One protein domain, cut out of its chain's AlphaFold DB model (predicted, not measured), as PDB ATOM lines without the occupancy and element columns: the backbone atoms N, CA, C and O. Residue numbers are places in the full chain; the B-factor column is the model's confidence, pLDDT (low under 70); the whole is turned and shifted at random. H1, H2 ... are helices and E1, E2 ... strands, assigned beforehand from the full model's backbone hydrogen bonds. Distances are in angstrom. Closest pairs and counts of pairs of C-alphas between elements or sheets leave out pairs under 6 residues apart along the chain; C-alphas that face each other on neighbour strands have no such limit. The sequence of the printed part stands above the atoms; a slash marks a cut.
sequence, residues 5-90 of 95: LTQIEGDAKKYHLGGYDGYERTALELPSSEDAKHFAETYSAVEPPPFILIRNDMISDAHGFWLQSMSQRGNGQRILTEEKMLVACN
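Overview. This is residues 5 to 90 of the 95 residues of an uncharacterized protein of Rhizobium sp. Root1203 (UniProt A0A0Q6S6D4). A six-stranded sheet is folded back on itself like part of a barrel, E1 and E2 making one leaf, E4, E5 and E8 the other and E3 the hinge between them, while the small hairpin of E6 and E7 runs on from E5 and draws the body out along its longest axis. The one named helix, H1, covers part of E4 and E3 and packs on E7. The printed part has 86 residues with one named helix and eight named strands, in the order E1, E2, E3, H1, E4, E5, E6, E7, E8, and its class is mostly strand. The larger sheet runs E1, E2, E3, E4, E5, E8 and is mixed, and the two-stranded sheet of E6 and E7 is antiparallel. The whole is compact, with a radius of gyration of the C-alphas of 12.8 A, yet elongated in outline, spanning 42 by 25 by 24 A.

Along the chain. E1, residues 5 to 7, begins at C-alpha 5, (-16.381, -5.315, -10.335), and is 6.5 A long. E2 holds residues 14 to 20 and is 15.9 A long. E3, residues 23 to 30, is the longest strand by residues and measures 21.0 A. H1, residues 33 to 42, is 14.2 A long and begins at C-alpha 33, (1.614, -7.145, -18.145). E4, residues 51 to 56, measures 15.3 A, and E5, residues 63 to 68, measures 15.9 A. The short strands E6, residues 70 to 72, and E7, residues 78 to 80, measure 6.8 A and 7.1 A. E8, residues 85 to 89, is 12.7 A long and ends at C-alpha 89, (-13.444, -0.889, -6.412).

Arrangement. The larger sheet is strongly twisted and curled, and E1 and E8 are its edge strands. E1, E2 and E3 form a meander, each strand the antiparallel neighbour of the one before; N 6 and O 16 are 2.9 A apart, and N 27 and O 15 are 2.7 A apart, both within hydrogen-bond range. E3, H1 and E4 form a strand-helix-strand unit, two parallel neighbour strands with a helix between them, and its crossover is right-handed. In the parallel pair E3 and E4, N 28 and O 51 are within hydrogen-bond range at 2.8 A. E4 and E5 are an antiparallel hairpin, with N 54 and O 66 at 2.9 A. E5 and E8 are antiparallel, with N 65 and O 87 at 2.8 A. The two leaves of the folded sheet face each other with 14 pairs of C-alphas within 11 A, and the closest C-alphas of E1 and E8, those of Leu 5 and Cys 89, are 6.6 A apart. H1 is on this sheet at a height over the sheet of 9.6 A; it lies over E4 and only just over E3, on which 3 of its C-alphas fall, and runs along the strands, at 12 degrees to E4 on the local plane. The closest C-alphas of H1 and E7, those of Ala 40 and Ile 79, are 5.4 A apart. E5 runs on into E6 at 7 degrees across a break of 1 residue. E6 and E7 are a hairpin, with N 71 and O 79 at 2.9 A. In H1 every O i to N i+4 pair is within hydrogen-bond range.

Size, cuts and confidence. The two C-alphas farthest apart in the domain, those of Asp 61 and Asn 75, are 41.9 A apart, while the first and last printed C-alphas, Leu 5 and Asn 90, are 9.4 A apart. The printed part has no cut, and no link is long. The mean pLDDT of the printed part is 80.7, and the model's confidence is low, under 70, at residues 20 to 23, 58 to 62, 82 to 84 and 88 to 90.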
ATOM      1  N   LEU A   5     -16.993  -3.991 -10.290       82.31
ATOM      2  CA  LEU A   5     -16.381  -5.315 -10.335       82.31
ATOM      3  C   LEU A   5     -17.054  -6.207  -9.296       82.31
ATOM      4  O   LEU A   5     -17.123  -5.858  -8.115       82.31
ATOM      5  N   THR A   6     -17.547  -7.355  -9.747       85.25
ATOM      6  CA  THR A   6     -18.126  -8.396  -8.890       85.25
ATOM      7  C   THR A   6     -17.381  -9.693  -9.162       85.25
ATOM      8  O   THR A   6     -17.348 -10.131 -10.305       85.25
ATOM      9  N   GLN A   7     -16.744 -10.285  -8.154       85.44
ATOM     10  CA  GLN A   7     -16.002 -11.538  -8.330       85.44
ATOM     11  C   GLN A   7     -16.953 -12.679  -8.722       85.44
ATOM     12  O   GLN A   7     -18.055 -12.766  -8.182       85.44
ATOM     13  N   ILE A   8     -16.540 -13.524  -9.669       86.00
ATOM     14  CA  ILE A   8     -17.312 -14.691 -10.107       86.00
ATOM     15  C   ILE A   8     -17.089 -15.833  -9.113       86.00
ATOM     16  O   ILE A   8     -15.951 -16.157  -8.768       86.00
ATOM     17  N   GLU A   9     -18.170 -16.457  -8.645       81.25
ATOM     18  CA  GLU A   9     -18.070 -17.604  -7.741       81.25
ATOM     19  C   GLU A   9     -17.327 -18.772  -8.408       81.25
ATOM     20  O   GLU A   9     -17.566 -19.112  -9.565       81.25
ATOM     21  N   GLY A  10     -16.404 -19.388  -7.667       81.88
ATOM     22  CA  GLY A  10     -15.598 -20.514  -8.148       81.88
ATOM     23  C   GLY A  10     -14.305 -20.139  -8.880       81.88
ATOM     24  O   GLY A  10     -13.481 -21.026  -9.093       81.88
ATOM     25  N   ASP A  11     -14.062 -18.862  -9.203       83.00
ATOM     26  CA  ASP A  11     -12.796 -18.426  -9.804       83.00
ATOM     27  C   ASP A  11     -12.332 -17.079  -9.234       83.00
ATOM     28  O   ASP A  11     -12.834 -16.010  -9.580       83.00
ATOM     29  N   ALA A  12     -11.325 -17.132  -8.357       81.88
ATOM     30  CA  ALA A  12     -10.843 -15.955  -7.644       81.88
ATOM     31  C   ALA A  12     -10.237 -14.880  -8.564       81.88
ATOM     32  O   ALA A  12     -10.088 -13.740  -8.131       81.88
ATOM     33  N   LYS A  13      -9.898 -15.229  -9.810       87.12
ATOM     34  CA  LYS A  13      -9.275 -14.323 -10.780       87.12
ATOM     35  C   LYS A  13     -10.262 -13.800 -11.821       87.12
ATOM     36  O   LYS A  13      -9.854 -13.052 -12.704       87.12
ATOM     37  N   LYS A  14     -11.539 -14.183 -11.765       89.19
ATOM     38  CA  LYS A  14     -12.550 -13.714 -12.719       89.19
ATOM     39  C   LYS A  14     -13.561 -12.803 -12.051       89.19
ATOM     40  O   LYS A  14     -14.005 -13.031 -10.929       89.19
ATOM     41  N   TYR A  15     -13.962 -11.781 -12.791       88.81
ATOM     42  CA  TYR A  15     -14.890 -10.762 -12.333       88.81
ATOM     43  C   TYR A  15     -15.912 -10.460 -13.426       88.81
ATOM     44  O   TYR A  15     -15.583 -10.447 -14.608       88.81
ATOM     45  N   HIS A  16     -17.142 -10.153 -13.043       88.38
ATOM     46  CA  HIS A  16     -18.055  -9.392 -13.882       88.38
ATOM     47  C   HIS A  16     -17.701  -7.913 -13.768       88.38
ATOM     48  O   HIS A  16     -17.734  -7.349 -12.669       88.38
ATOM     49  N   LEU A  17     -17.356  -7.295 -14.898       86.25
ATOM     50  CA  LEU A  17     -17.156  -5.859 -15.024       86.25
ATOM     51  C   LEU A  17     -18.393  -5.240 -15.674       86.25
ATOM     52  O   LEU A  17     -18.674  -5.493 -16.845       86.25
ATOM     53  N   GLY A  18     -19.103  -4.410 -14.911       83.69
ATOM     54  CA  GLY A  18     -20.239  -3.624 -15.382       83.69
ATOM     55  C   GLY A  18     -19.931  -2.129 -15.459       83.69
ATOM     56  O   GLY A  18     -19.170  -1.588 -14.648       83.69
ATOM     57  N   GLY A  19     -20.556  -1.455 -16.428       74.62
ATOM     58  CA  GLY A  19     -20.477   0.001 -16.602       74.62
ATOM     59  C   GLY A  19     -19.314   0.495 -17.470       74.62
ATOM     60  O   GLY A  19     -19.175   1.705 -17.643       74.62
ATOM     61  N   TYR A  20     -18.506  -0.409 -18.037       69.75
ATOM     62  CA  TYR A  20     -17.543  -0.074 -19.087       69.75
ATOM     63  C   TYR A  20     -18.251  -0.113 -20.444       69.75
ATOM     64  O   TYR A  20     -18.697  -1.167 -20.887       69.75
ATOM     65  N   ASP A  21     -18.409   1.060 -21.060       66.12
ATOM     66  CA  ASP A  21     -19.069   1.242 -22.364       66.12
ATOM     67  C   ASP A  21     -20.545   0.775 -22.421       66.12
ATOM     68  O   ASP A  21     -21.095   0.503 -23.478       66.12
ATOM     69  N   GLY A  22     -21.213   0.657 -21.266       64.56
ATOM     70  CA  GLY A  22     -22.593   0.153 -21.179       64.56
ATOM     71  C   GLY A  22     -22.731  -1.367 -21.326       64.56
ATOM     72  O   GLY A  22     -23.847  -1.879 -21.257       64.56
ATOM     73  N   TYR A  23     -21.618  -2.091 -21.462       65.50
ATOM     74  CA  TYR A  23     -21.593  -3.547 -21.553       65.50
ATOM     75  C   TYR A  23     -21.185  -4.187 -20.221       65.50
ATOM     76  O   TYR A  23     -20.335  -3.676 -19.489       65.50
ATOM     77  N   GLU A  24     -21.778  -5.344 -19.930       78.00
ATOM     78  CA  GLU A  24     -21.289  -6.270 -18.910       78.00
ATOM     79  C   GLU A  24     -20.460  -7.354 -19.599       78.00
ATOM     80  O   GLU A  24     -20.951  -8.066 -20.477       78.00
ATOM     81  N   ARG A  25     -19.183  -7.474 -19.227       84.31
ATOM     82  CA  ARG A  25     -18.313  -8.561 -19.694       84.31
ATOM     83  C   ARG A  25     -17.504  -9.145 -18.555       84.31
ATOM     84  O   ARG A  25     -17.278  -8.511 -17.524       84.31
ATOM     85  N   THR A  26     -17.022 -10.355 -18.789       89.25
ATOM     86  CA  THR A  26     -16.025 -10.988 -17.937       89.25
ATOM     87  C   THR A  26     -14.709 -10.217 -18.014       89.25
ATOM     88  O   THR A  26     -14.266  -9.805 -19.087       89.25
ATOM     89  N   ALA A  27     -14.079 -10.048 -16.864       89.94
ATOM     90  CA  ALA A  27     -12.739  -9.536 -16.700       89.94
ATOM     91  C   ALA A  27     -11.878 -10.599 -16.005       89.94
ATOM     92  O   ALA A  27     -12.342 -11.276 -15.085       89.94
ATOM     93  N   LEU A  28     -10.643 -10.759 -16.466       92.12
ATOM     94  CA  LEU A  28      -9.672 -11.726 -15.973       92.12
ATOM     95  C   LEU A  28      -8.496 -10.986 -15.342       92.12
ATOM     96  O   LEU A  28      -7.848 -10.166 -15.989       92.12
ATOM     97  N   GLU A  29      -8.209 -11.305 -14.089       91.25
ATOM     98  CA  GLU A  29      -7.039 -10.825 -13.377       91.25
ATOM     99  C   GLU A  29      -5.803 -11.641 -13.746       91.25
ATOM    100  O   GLU A  29      -5.759 -12.865 -13.586       91.25
ATOM    101  N   LEU A  30      -4.783 -10.930 -14.219       91.25
ATOM    102  CA  LEU A  30      -3.471 -11.466 -14.528       91.25
ATOM    103  C   LEU A  30      -2.414 -10.769 -13.664       91.25
ATOM    104  O   LEU A  30      -2.538  -9.580 -13.361       91.25
ATOM    105  N   PRO A  31      -1.373 -11.505 -13.240       86.56
ATOM    106  CA  PRO A  31      -0.422 -11.003 -12.254       86.56
ATOM    107  C   PRO A  31       0.506  -9.925 -12.823       86.56
ATOM    108  O   PRO A  31       1.034  -9.119 -12.062       86.56
ATOM    109  N   SER A  32       0.709  -9.890 -14.143       86.75
ATOM    110  CA  SER A  32       1.616  -8.944 -14.785       86.75
ATOM    111  C   SER A  32       1.165  -8.562 -16.195       86.75
ATOM    112  O   SER A  32       0.320  -9.211 -16.816       86.75
ATOM    113  N   SER A  33       1.785  -7.511 -16.738       85.81
ATOM    114  CA  SER A  33       1.614  -7.145 -18.145       85.81
ATOM    115  C   SER A  33       2.204  -8.165 -19.116       85.81
ATOM    116  O   SER A  33       1.784  -8.203 -20.268       85.81
ATOM    117  N   GLU A  34       3.191  -8.957 -18.695       89.44
ATOM    118  CA  GLU A  34       3.795  -9.990 -19.543       89.44
ATOM    119  C   GLU A  34       2.838 -11.170 -19.701       89.44
ATOM    120  O   GLU A  34       2.542 -11.568 -20.826       89.44
ATOM    121  N   ASP A  35       2.243 -11.628 -18.597       89.88
ATOM    122  CA  ASP A  35       1.183 -12.640 -18.614       89.88
ATOM    123  C   ASP A  35      -0.023 -12.173 -19.432       89.88
ATOM    124  O   ASP A  35      -0.600 -12.943 -20.195       89.88
ATOM    125  N   ALA A  36      -0.383 -10.891 -19.322       89.81
ATOM    126  CA  ALA A  36      -1.453 -10.297 -20.112       89.81
ATOM    127  C   ALA A  36      -1.169 -10.321 -21.618       89.81
ATOM    128  O   ALA A  36      -2.070 -10.613 -22.408       89.81
ATOM    129  N   LYS A  37       0.070 -10.023 -22.029       89.62
ATOM    130  CA  LYS A  37       0.475 -10.092 -23.441       89.62
ATOM    131  C   LYS A  37       0.430 -11.529 -23.936       89.62
ATOM    132  O   LYS A  37      -0.226 -11.794 -24.938       89.62
ATOM    133  N   HIS A  38       1.033 -12.445 -23.182       90.12
ATOM    134  CA  HIS A  38       1.056 -13.860 -23.528       90.12
ATOM    135  C   HIS A  38      -0.360 -14.445 -23.636       90.12
ATOM    136  O   HIS A  38      -0.671 -15.179 -24.576       90.12
ATOM    137  N   PHE A  39      -1.252 -14.069 -22.716       90.56
ATOM    138  CA  PHE A  39      -2.663 -14.432 -22.786       90.56
ATOM    139  C   PHE A  39      -3.315 -13.902 -24.065       90.56
ATOM    140  O   PHE A  39      -3.945 -14.669 -24.784       90.56
ATOM    141  N   ALA A  40      -3.144 -12.617 -24.390       88.62
ATOM    142  CA  ALA A  40      -3.740 -12.032 -25.591       88.62
ATOM    143  C   ALA A  40      -3.259 -12.722 -26.878       88.62
ATOM    144  O   ALA A  40      -4.064 -12.984 -27.769       88.62
ATOM    145  N   GLU A  41      -1.973 -13.064 -26.952       86.81
ATOM    146  CA  GLU A  41      -1.374 -13.741 -28.107       86.81
ATOM    147  C   GLU A  41      -1.862 -15.185 -28.279       86.81
ATOM    148  O   GLU A  41      -1.940 -15.679 -29.405       86.81
ATOM    149  N   THR A  42      -2.206 -15.860 -27.180       87.56
ATOM    150  CA  THR A  42      -2.643 -17.267 -27.174       87.56
ATOM    151  C   THR A  42      -4.164 -17.432 -27.129       87.56
ATOM    152  O   THR A  42      -4.674 -18.538 -27.322       87.56
ATOM    153  N   TYR A  43      -4.917 -16.348 -26.916       85.44
ATOM    154  CA  TYR A  43      -6.370 -16.383 -26.777       85.44
ATOM    155  C   TYR A  43      -7.069 -16.660 -28.117       85.44
ATOM    156  O   TYR A  43      -7.299 -15.766 -28.937       85.44
ATOM    157  N   SER A  44      -7.482 -17.910 -28.313       80.31
ATOM    158  CA  SER A  44      -8.086 -18.422 -29.551       80.31
ATOM    159  C   SER A  44      -9.591 -18.707 -29.455       80.31
ATOM    160  O   SER A  44     -10.182 -19.223 -30.402       80.31
ATOM    161  N   ALA A  45     -10.235 -18.368 -28.334       80.25
ATOM    162  CA  ALA A  45     -11.649 -18.674 -28.133       80.25
ATOM    163  C   ALA A  45     -12.574 -17.850 -29.050       80.25
ATOM    164  O   ALA A  45     -12.265 -16.709 -29.426       80.25
ATOM    165  N   VAL A  46     -13.723 -18.457 -29.373       71.19
ATOM    166  CA  VAL A  46     -14.810 -17.878 -30.188       71.19
ATOM    167  C   VAL A  46     -15.572 -16.800 -29.413       71.19
ATOM    168  O   VAL A  46     -16.134 -15.882 -30.005       71.19
ATOM    169  N   GLU A  47     -15.570 -16.895 -28.087       79.19
ATOM    170  CA  GLU A  47     -16.214 -15.925 -27.210       79.19
ATOM    171  C   GLU A  47     -15.547 -14.541 -27.298       79.19
ATOM    172  O   GLU A  47     -14.365 -14.422 -27.655       79.19
ATOM    173  N   PRO A  48     -16.291 -13.468 -26.967       81.19
ATOM    174  CA  PRO A  48     -15.705 -12.150 -26.830       81.19
ATOM    175  C   PRO A  48     -14.550 -12.190 -25.821       81.19
ATOM    176  O   PRO A  48     -14.726 -12.720 -24.721       81.19
ATOM    177  N   PRO A  49     -13.389 -11.602 -26.155       86.56
ATOM    178  CA  PRO A  49     -12.261 -11.574 -25.243       86.56
ATOM    179  C   PRO A  49     -12.651 -10.905 -23.917       86.56
ATOM    180  O   PRO A  49     -13.304  -9.850 -23.944       86.56
ATOM    181  N   PRO A  50     -12.249 -11.479 -22.766       89.38
ATOM    182  CA  PRO A  50     -12.445 -10.819 -21.488       89.38
ATOM    183  C   PRO A  50     -11.627  -9.528 -21.433       89.38
ATOM    184  O   PRO A  50     -10.602  -9.385 -22.104       89.38
ATOM    185  N   PHE A  51     -12.047  -8.596 -20.587       90.19
ATOM    186  CA  PHE A  51     -11.151  -7.522 -20.181       90.19
ATOM    187  C   PHE A  51     -10.016  -8.077 -19.325       90.19
ATOM    188  O   PHE A  51     -10.195  -9.067 -18.620       90.19
ATOM    189  N   ILE A  52      -8.859  -7.430 -19.355       91.50
ATOM    190  CA  ILE A  52      -7.715  -7.826 -18.539       91.50
ATOM    191  C   ILE A  52      -7.554  -6.847 -17.386       91.50
ATOM    192  O   ILE A  52      -7.541  -5.636 -17.594       91.50
ATOM    193  N   LEU A  53      -7.435  -7.379 -16.175       89.62
ATOM    194  CA  LEU A  53      -7.151  -6.634 -14.957       89.62
ATOM    195  C   LEU A  53      -5.735  -6.972 -14.508       89.62
ATOM    196  O   LEU A  53      -5.412  -8.135 -14.291       89.62
ATOM    197  N   ILE A  54      -4.893  -5.962 -14.338       88.56
ATOM    198  CA  ILE A  54      -3.578  -6.119 -13.714       88.56
ATOM    199  C   ILE A  54      -3.619  -5.371 -12.397       88.56
ATOM    200  O   ILE A  54      -3.954  -4.185 -12.368       88.56
ATOM    201  N   ARG A  55      -3.300  -6.058 -11.303       83.69
ATOM    202  CA  ARG A  55      -3.326  -5.459  -9.971       83.69
ATOM    203  C   ARG A  55      -2.418  -4.227  -9.918       83.69
ATOM    204  O   ARG A  55      -1.284  -4.250 -10.389       83.69
ATOM    205  N   ASN A  56      -2.943  -3.137  -9.370       80.44
ATOM    206  CA  ASN A  56      -2.217  -1.896  -9.157       80.44
ATOM    207  C   ASN A  56      -2.131  -1.606  -7.658       80.44
ATOM    208  O   ASN A  56      -3.036  -1.012  -7.072       80.44
ATOM    209  N   ASP A  57      -1.015  -2.002  -7.050       72.75
ATOM    210  CA  ASP A  57      -0.776  -1.809  -5.617       72.75
ATOM    211  C   ASP A  57      -0.348  -0.376  -5.253       72.75
ATOM    212  O   ASP A  57      -0.192  -0.065  -4.076       72.75
ATOM    213  N   MET A  58      -0.214   0.533  -6.231       66.06
ATOM    214  CA  MET A  58       0.094   1.947  -5.961       66.06
ATOM    215  C   MET A  58      -1.061   2.700  -5.282       66.06
ATOM    216  O   MET A  58      -0.879   3.830  -4.834       66.06
ATOM    217  N   ILE A  59      -2.253   2.098  -5.201       61.97
ATOM    218  CA  ILE A  59      -3.405   2.671  -4.501       61.97
ATOM    219  C   ILE A  59      -3.574   1.942  -3.171       61.97
ATOM    220  O   ILE A  59      -4.123   0.844  -3.097       61.97
ATOM    221  N   SER A  60      -3.070   2.566  -2.107       55.25
ATOM    222  CA  SER A  60      -2.996   1.964  -0.769       55.25
ATOM    223  C   SER A  60      -4.374   1.589  -0.203       55.25
ATOM    224  O   SER A  60      -4.525   0.532   0.414       55.25
ATOM    225  N   ASP A  61      -5.398   2.395  -0.494       57.62
ATOM    226  CA  ASP A  61      -6.717   2.311   0.149       57.62
ATOM    227  C   ASP A  61      -7.793   1.568  -0.660       57.62
ATOM    228  O   ASP A  61      -8.917   1.402  -0.186       57.62
ATOM    229  N   ALA A  62      -7.477   1.084  -1.865       60.81
ATOM    230  CA  ALA A  62      -8.435   0.361  -2.700       60.81
ATOM    231  C   ALA A  62      -7.795  -0.848  -3.388       60.81
ATOM    232  O   ALA A  62      -6.606  -0.850  -3.696       60.81
ATOM    233  N   HIS A  63      -8.595  -1.876  -3.681       70.19
ATOM    234  CA  HIS A  63      -8.224  -2.834  -4.722       70.19
ATOM    235  C   HIS A  63      -8.306  -2.118  -6.073       70.19
ATOM    236  O   HIS A  63      -9.388  -1.954  -6.648       70.19
ATOM    237  N   GLY A  64      -7.154  -1.611  -6.509       77.00
ATOM    238  CA  GLY A  64      -6.960  -0.954  -7.789       77.00
ATOM    239  C   GLY A  64      -6.484  -1.939  -8.848       77.00
ATOM    240  O   GLY A  64      -5.626  -2.780  -8.588       77.00
ATOM    241  N   PHE A  65      -7.007  -1.794 -10.058       85.38
ATOM    242  CA  PHE A  65      -6.578  -2.543 -11.229       85.38
ATOM    243  C   PHE A  65      -6.326  -1.594 -12.394       85.38
ATOM    244  O   PHE A  65      -7.056  -0.620 -12.595       85.38
ATOM    245  N   TRP A  66      -5.316  -1.909 -13.192       86.56
ATOM    246  CA  TRP A  66      -5.222  -1.440 -14.562       86.56
ATOM    247  C   TRP A  66      -6.094  -2.330 -15.436       86.56
ATOM    248  O   TRP A  66      -5.833  -3.524 -15.571       86.56
ATOM    249  N   LEU A  67      -7.131  -1.741 -16.013       87.06
ATOM    250  CA  LEU A  67      -7.996  -2.369 -16.992       87.06
ATOM    251  C   LEU A  67      -7.398  -2.187 -18.386       87.06
ATOM    252  O   LEU A  67      -7.094  -1.061 -18.783       87.06
ATOM    253  N   GLN A  68      -7.277  -3.284 -19.126       88.56
ATOM    254  CA  GLN A  68      -6.889  -3.304 -20.532       88.56
ATOM    255  C   GLN A  68      -7.902  -4.102 -21.350       88.56
ATOM    256  O   GLN A  68      -8.560  -5.018 -20.848       88.56
ATOM    257  N   SER A  69      -8.015  -3.765 -22.630       86.38
ATOM    258  CA  SER A  69      -8.846  -4.495 -23.581       86.38
ATOM    259  C   SER A  69      -7.979  -5.216 -24.608       86.38
ATOM    260  O   SER A  69      -6.796  -4.915 -24.767       86.38
ATOM    261  N   MET A  70      -8.558  -6.197 -25.294       88.38
ATOM    262  CA  MET A  70      -7.913  -6.838 -26.433       88.38
ATOM    263  C   MET A  70      -8.519  -6.320 -27.729       88.38
ATOM    264  O   MET A  70      -9.738  -6.225 -27.864       88.38
ATOM    265  N   SER A  71      -7.655  -6.042 -28.696       83.00
ATOM    266  CA  SER A  71      -8.031  -5.704 -30.065       83.00
ATOM    267  C   SER A  71      -7.536  -6.786 -31.016       83.00
ATOM    268  O   SER A  71      -6.532  -7.451 -30.755       83.00
ATOM    269  N   GLN A  72      -8.258  -6.991 -32.113       82.94
ATOM    270  CA  GLN A  72      -7.854  -7.917 -33.163       82.94
ATOM    271  C   GLN A  72      -7.168  -7.138 -34.285       82.94
ATOM    272  O   GLN A  72      -7.713  -6.168 -34.807       82.94
ATOM    273  N   ARG A  73      -5.963  -7.563 -34.661       79.38
ATOM    274  CA  ARG A  73      -5.253  -7.074 -35.843       79.38
ATOM    275  C   ARG A  73      -5.854  -7.684 -37.110       79.38
ATOM    276  O   ARG A  73      -6.453  -8.755 -37.075       79.38
ATOM    277  N   GLY A  74      -5.620  -7.046 -38.258       72.25
ATOM    278  CA  GLY A  74      -6.112  -7.526 -39.560       72.25
ATOM    279  C   GLY A  74      -5.615  -8.923 -39.968       72.25
ATOM    280  O   GLY A  74      -6.228  -9.559 -40.815       72.25
ATOM    281  N   ASN A  75      -4.549  -9.432 -39.341       79.38
ATOM    282  CA  ASN A  75      -4.049 -10.802 -39.512       79.38
ATOM    283  C   ASN A  75      -4.725 -11.827 -38.575       79.38
ATOM    284  O   ASN A  75      -4.259 -12.956 -38.461       79.38
ATOM    285  N   GLY A  76      -5.775 -11.429 -37.853       75.62
ATOM    286  CA  GLY A  76      -6.490 -12.272 -36.899       75.62
ATOM    287  C   GLY A  76      -5.839 -12.378 -35.516       75.62
ATOM    288  O   GLY A  76      -6.500 -12.854 -34.593       75.62
ATOM    289  N   GLN A  77      -4.600 -11.899 -35.341       79.06
ATOM    290  CA  GLN A  77      -3.889 -11.918 -34.062       79.06
ATOM    291  C   GLN A  77      -4.522 -10.934 -33.075       79.06
ATOM    292  O   GLN A  77      -4.806  -9.787 -33.427       79.06
ATOM    293  N   ARG A  78      -4.712 -11.352 -31.822       83.81
ATOM    294  CA  ARG A  78      -5.189 -10.475 -30.749       83.81
ATOM    295  C   ARG A  78      -4.005  -9.850 -30.008       83.81
ATOM    296  O   ARG A  78      -3.001 -10.508 -29.760       83.81
ATOM    297  N   ILE A  79      -4.120  -8.565 -29.685       85.12
ATOM    298  CA  ILE A  79      -3.128  -7.800 -28.922       85.12
ATOM    299  C   ILE A  79      -3.817  -7.035 -27.794       85.12
ATOM    300  O   ILE A  79      -4.988  -6.675 -27.910       85.12
ATOM    301  N   LEU A  80      -3.079  -6.724 -26.730       86.31
ATOM    302  CA  LEU A  80      -3.544  -5.762 -25.732       86.31
ATOM    303  C   LEU A  80      -3.564  -4.348 -26.310       86.31
ATOM    304  O   LEU A  80      -2.632  -3.939 -27.003       86.31
ATOM    305  N   THR A  81      -4.599  -3.589 -25.971       80.62
ATOM    306  CA  THR A  81      -4.641  -2.148 -26.216       80.62
ATOM    307  C   THR A  81      -3.714  -1.417 -25.250       80.62
ATOM    308  O   THR A  81      -3.599  -1.778 -24.075       80.62
ATOM    309  N   GLU A  82      -3.071  -0.357 -25.736       67.88
ATOM    310  CA  GLU A  82      -2.211   0.499 -24.907       67.88
ATOM    311  C   GLU A  82      -3.011   1.337 -23.903       67.88
ATOM    312  O   GLU A  82      -2.469   1.754 -22.880       67.88
ATOM    313  N   GLU A  83      -4.312   1.524 -24.147       68.56
ATOM    314  CA  GLU A  83      -5.217   2.152 -23.190       68.56
ATOM    315  C   GLU A  83      -5.285   1.348 -21.889       68.56
ATOM    316  O   GLU A  83      -5.654   0.170 -21.864       68.56
ATOM    317  N   LYS A  84      -4.916   2.029 -20.802       67.94
ATOM    318  CA  LYS A  84      -5.000   1.544 -19.429       67.94
ATOM    319  C   LYS A  84      -5.954   2.441 -18.667       67.94
ATOM    320  O   LYS A  84      -5.676   3.623 -18.475       67.94
ATOM    321  N   MET A  85      -7.058   1.876 -18.199       75.81
ATOM    322  CA  MET A  85      -7.992   2.594 -17.342       75.81
ATOM    323  C   MET A  85      -7.813   2.145 -15.899       75.81
ATOM    324  O   MET A  85      -7.775   0.954 -15.609       75.81
ATOM    325  N   LEU A  86      -7.701   3.100 -14.979       72.19
ATOM    326  CA  LEU A  86      -7.634   2.783 -13.563       72.19
ATOM    327  C   LEU A  86      -9.036   2.458 -13.038       72.19
ATOM    328  O   LEU A  86      -9.929   3.305 -13.064       72.19
ATOM    329  N   VAL A  87      -9.209   1.247 -12.519       73.69
ATOM    330  CA  VAL A  87     -10.447   0.801 -11.882       73.69
ATOM    331  C   VAL A  87     -10.166   0.531 -10.412       73.69
ATOM    332  O   VAL A  87      -9.477  -0.423 -10.069       73.69
ATOM    333  N   ALA A  88     -10.700   1.379  -9.537       67.50
ATOM    334  CA  ALA A  88     -10.681   1.166  -8.095       67.50
ATOM    335  C   ALA A  88     -12.078   0.740  -7.637       67.50
ATOM    336  O   ALA A  88     -13.060   1.439  -7.898       67.50
ATOM    337  N   CYS A  89     -12.181  -0.410  -6.968       66.00
ATOM    338  CA  CYS A  89     -13.444  -0.889  -6.412       66.00
ATOM    339  C   CYS A  89     -13.380  -0.949  -4.888       66.00
ATOM    340  O   CYS A  89     -12.724  -1.811  -4.311       66.00
ATOM    341  N   ASN A  90     -14.155  -0.080  -4.236       61.38
ATOM    342  CA  ASN A  90     -14.325  -0.081  -2.778       61.38
ATOM    343  C   ASN A  90     -15.119  -1.307  -2.276       61.38
ATOM    344  O   ASN A  90     -15.173  -1.560  -1.076       61.38
TER     345      ASN A  90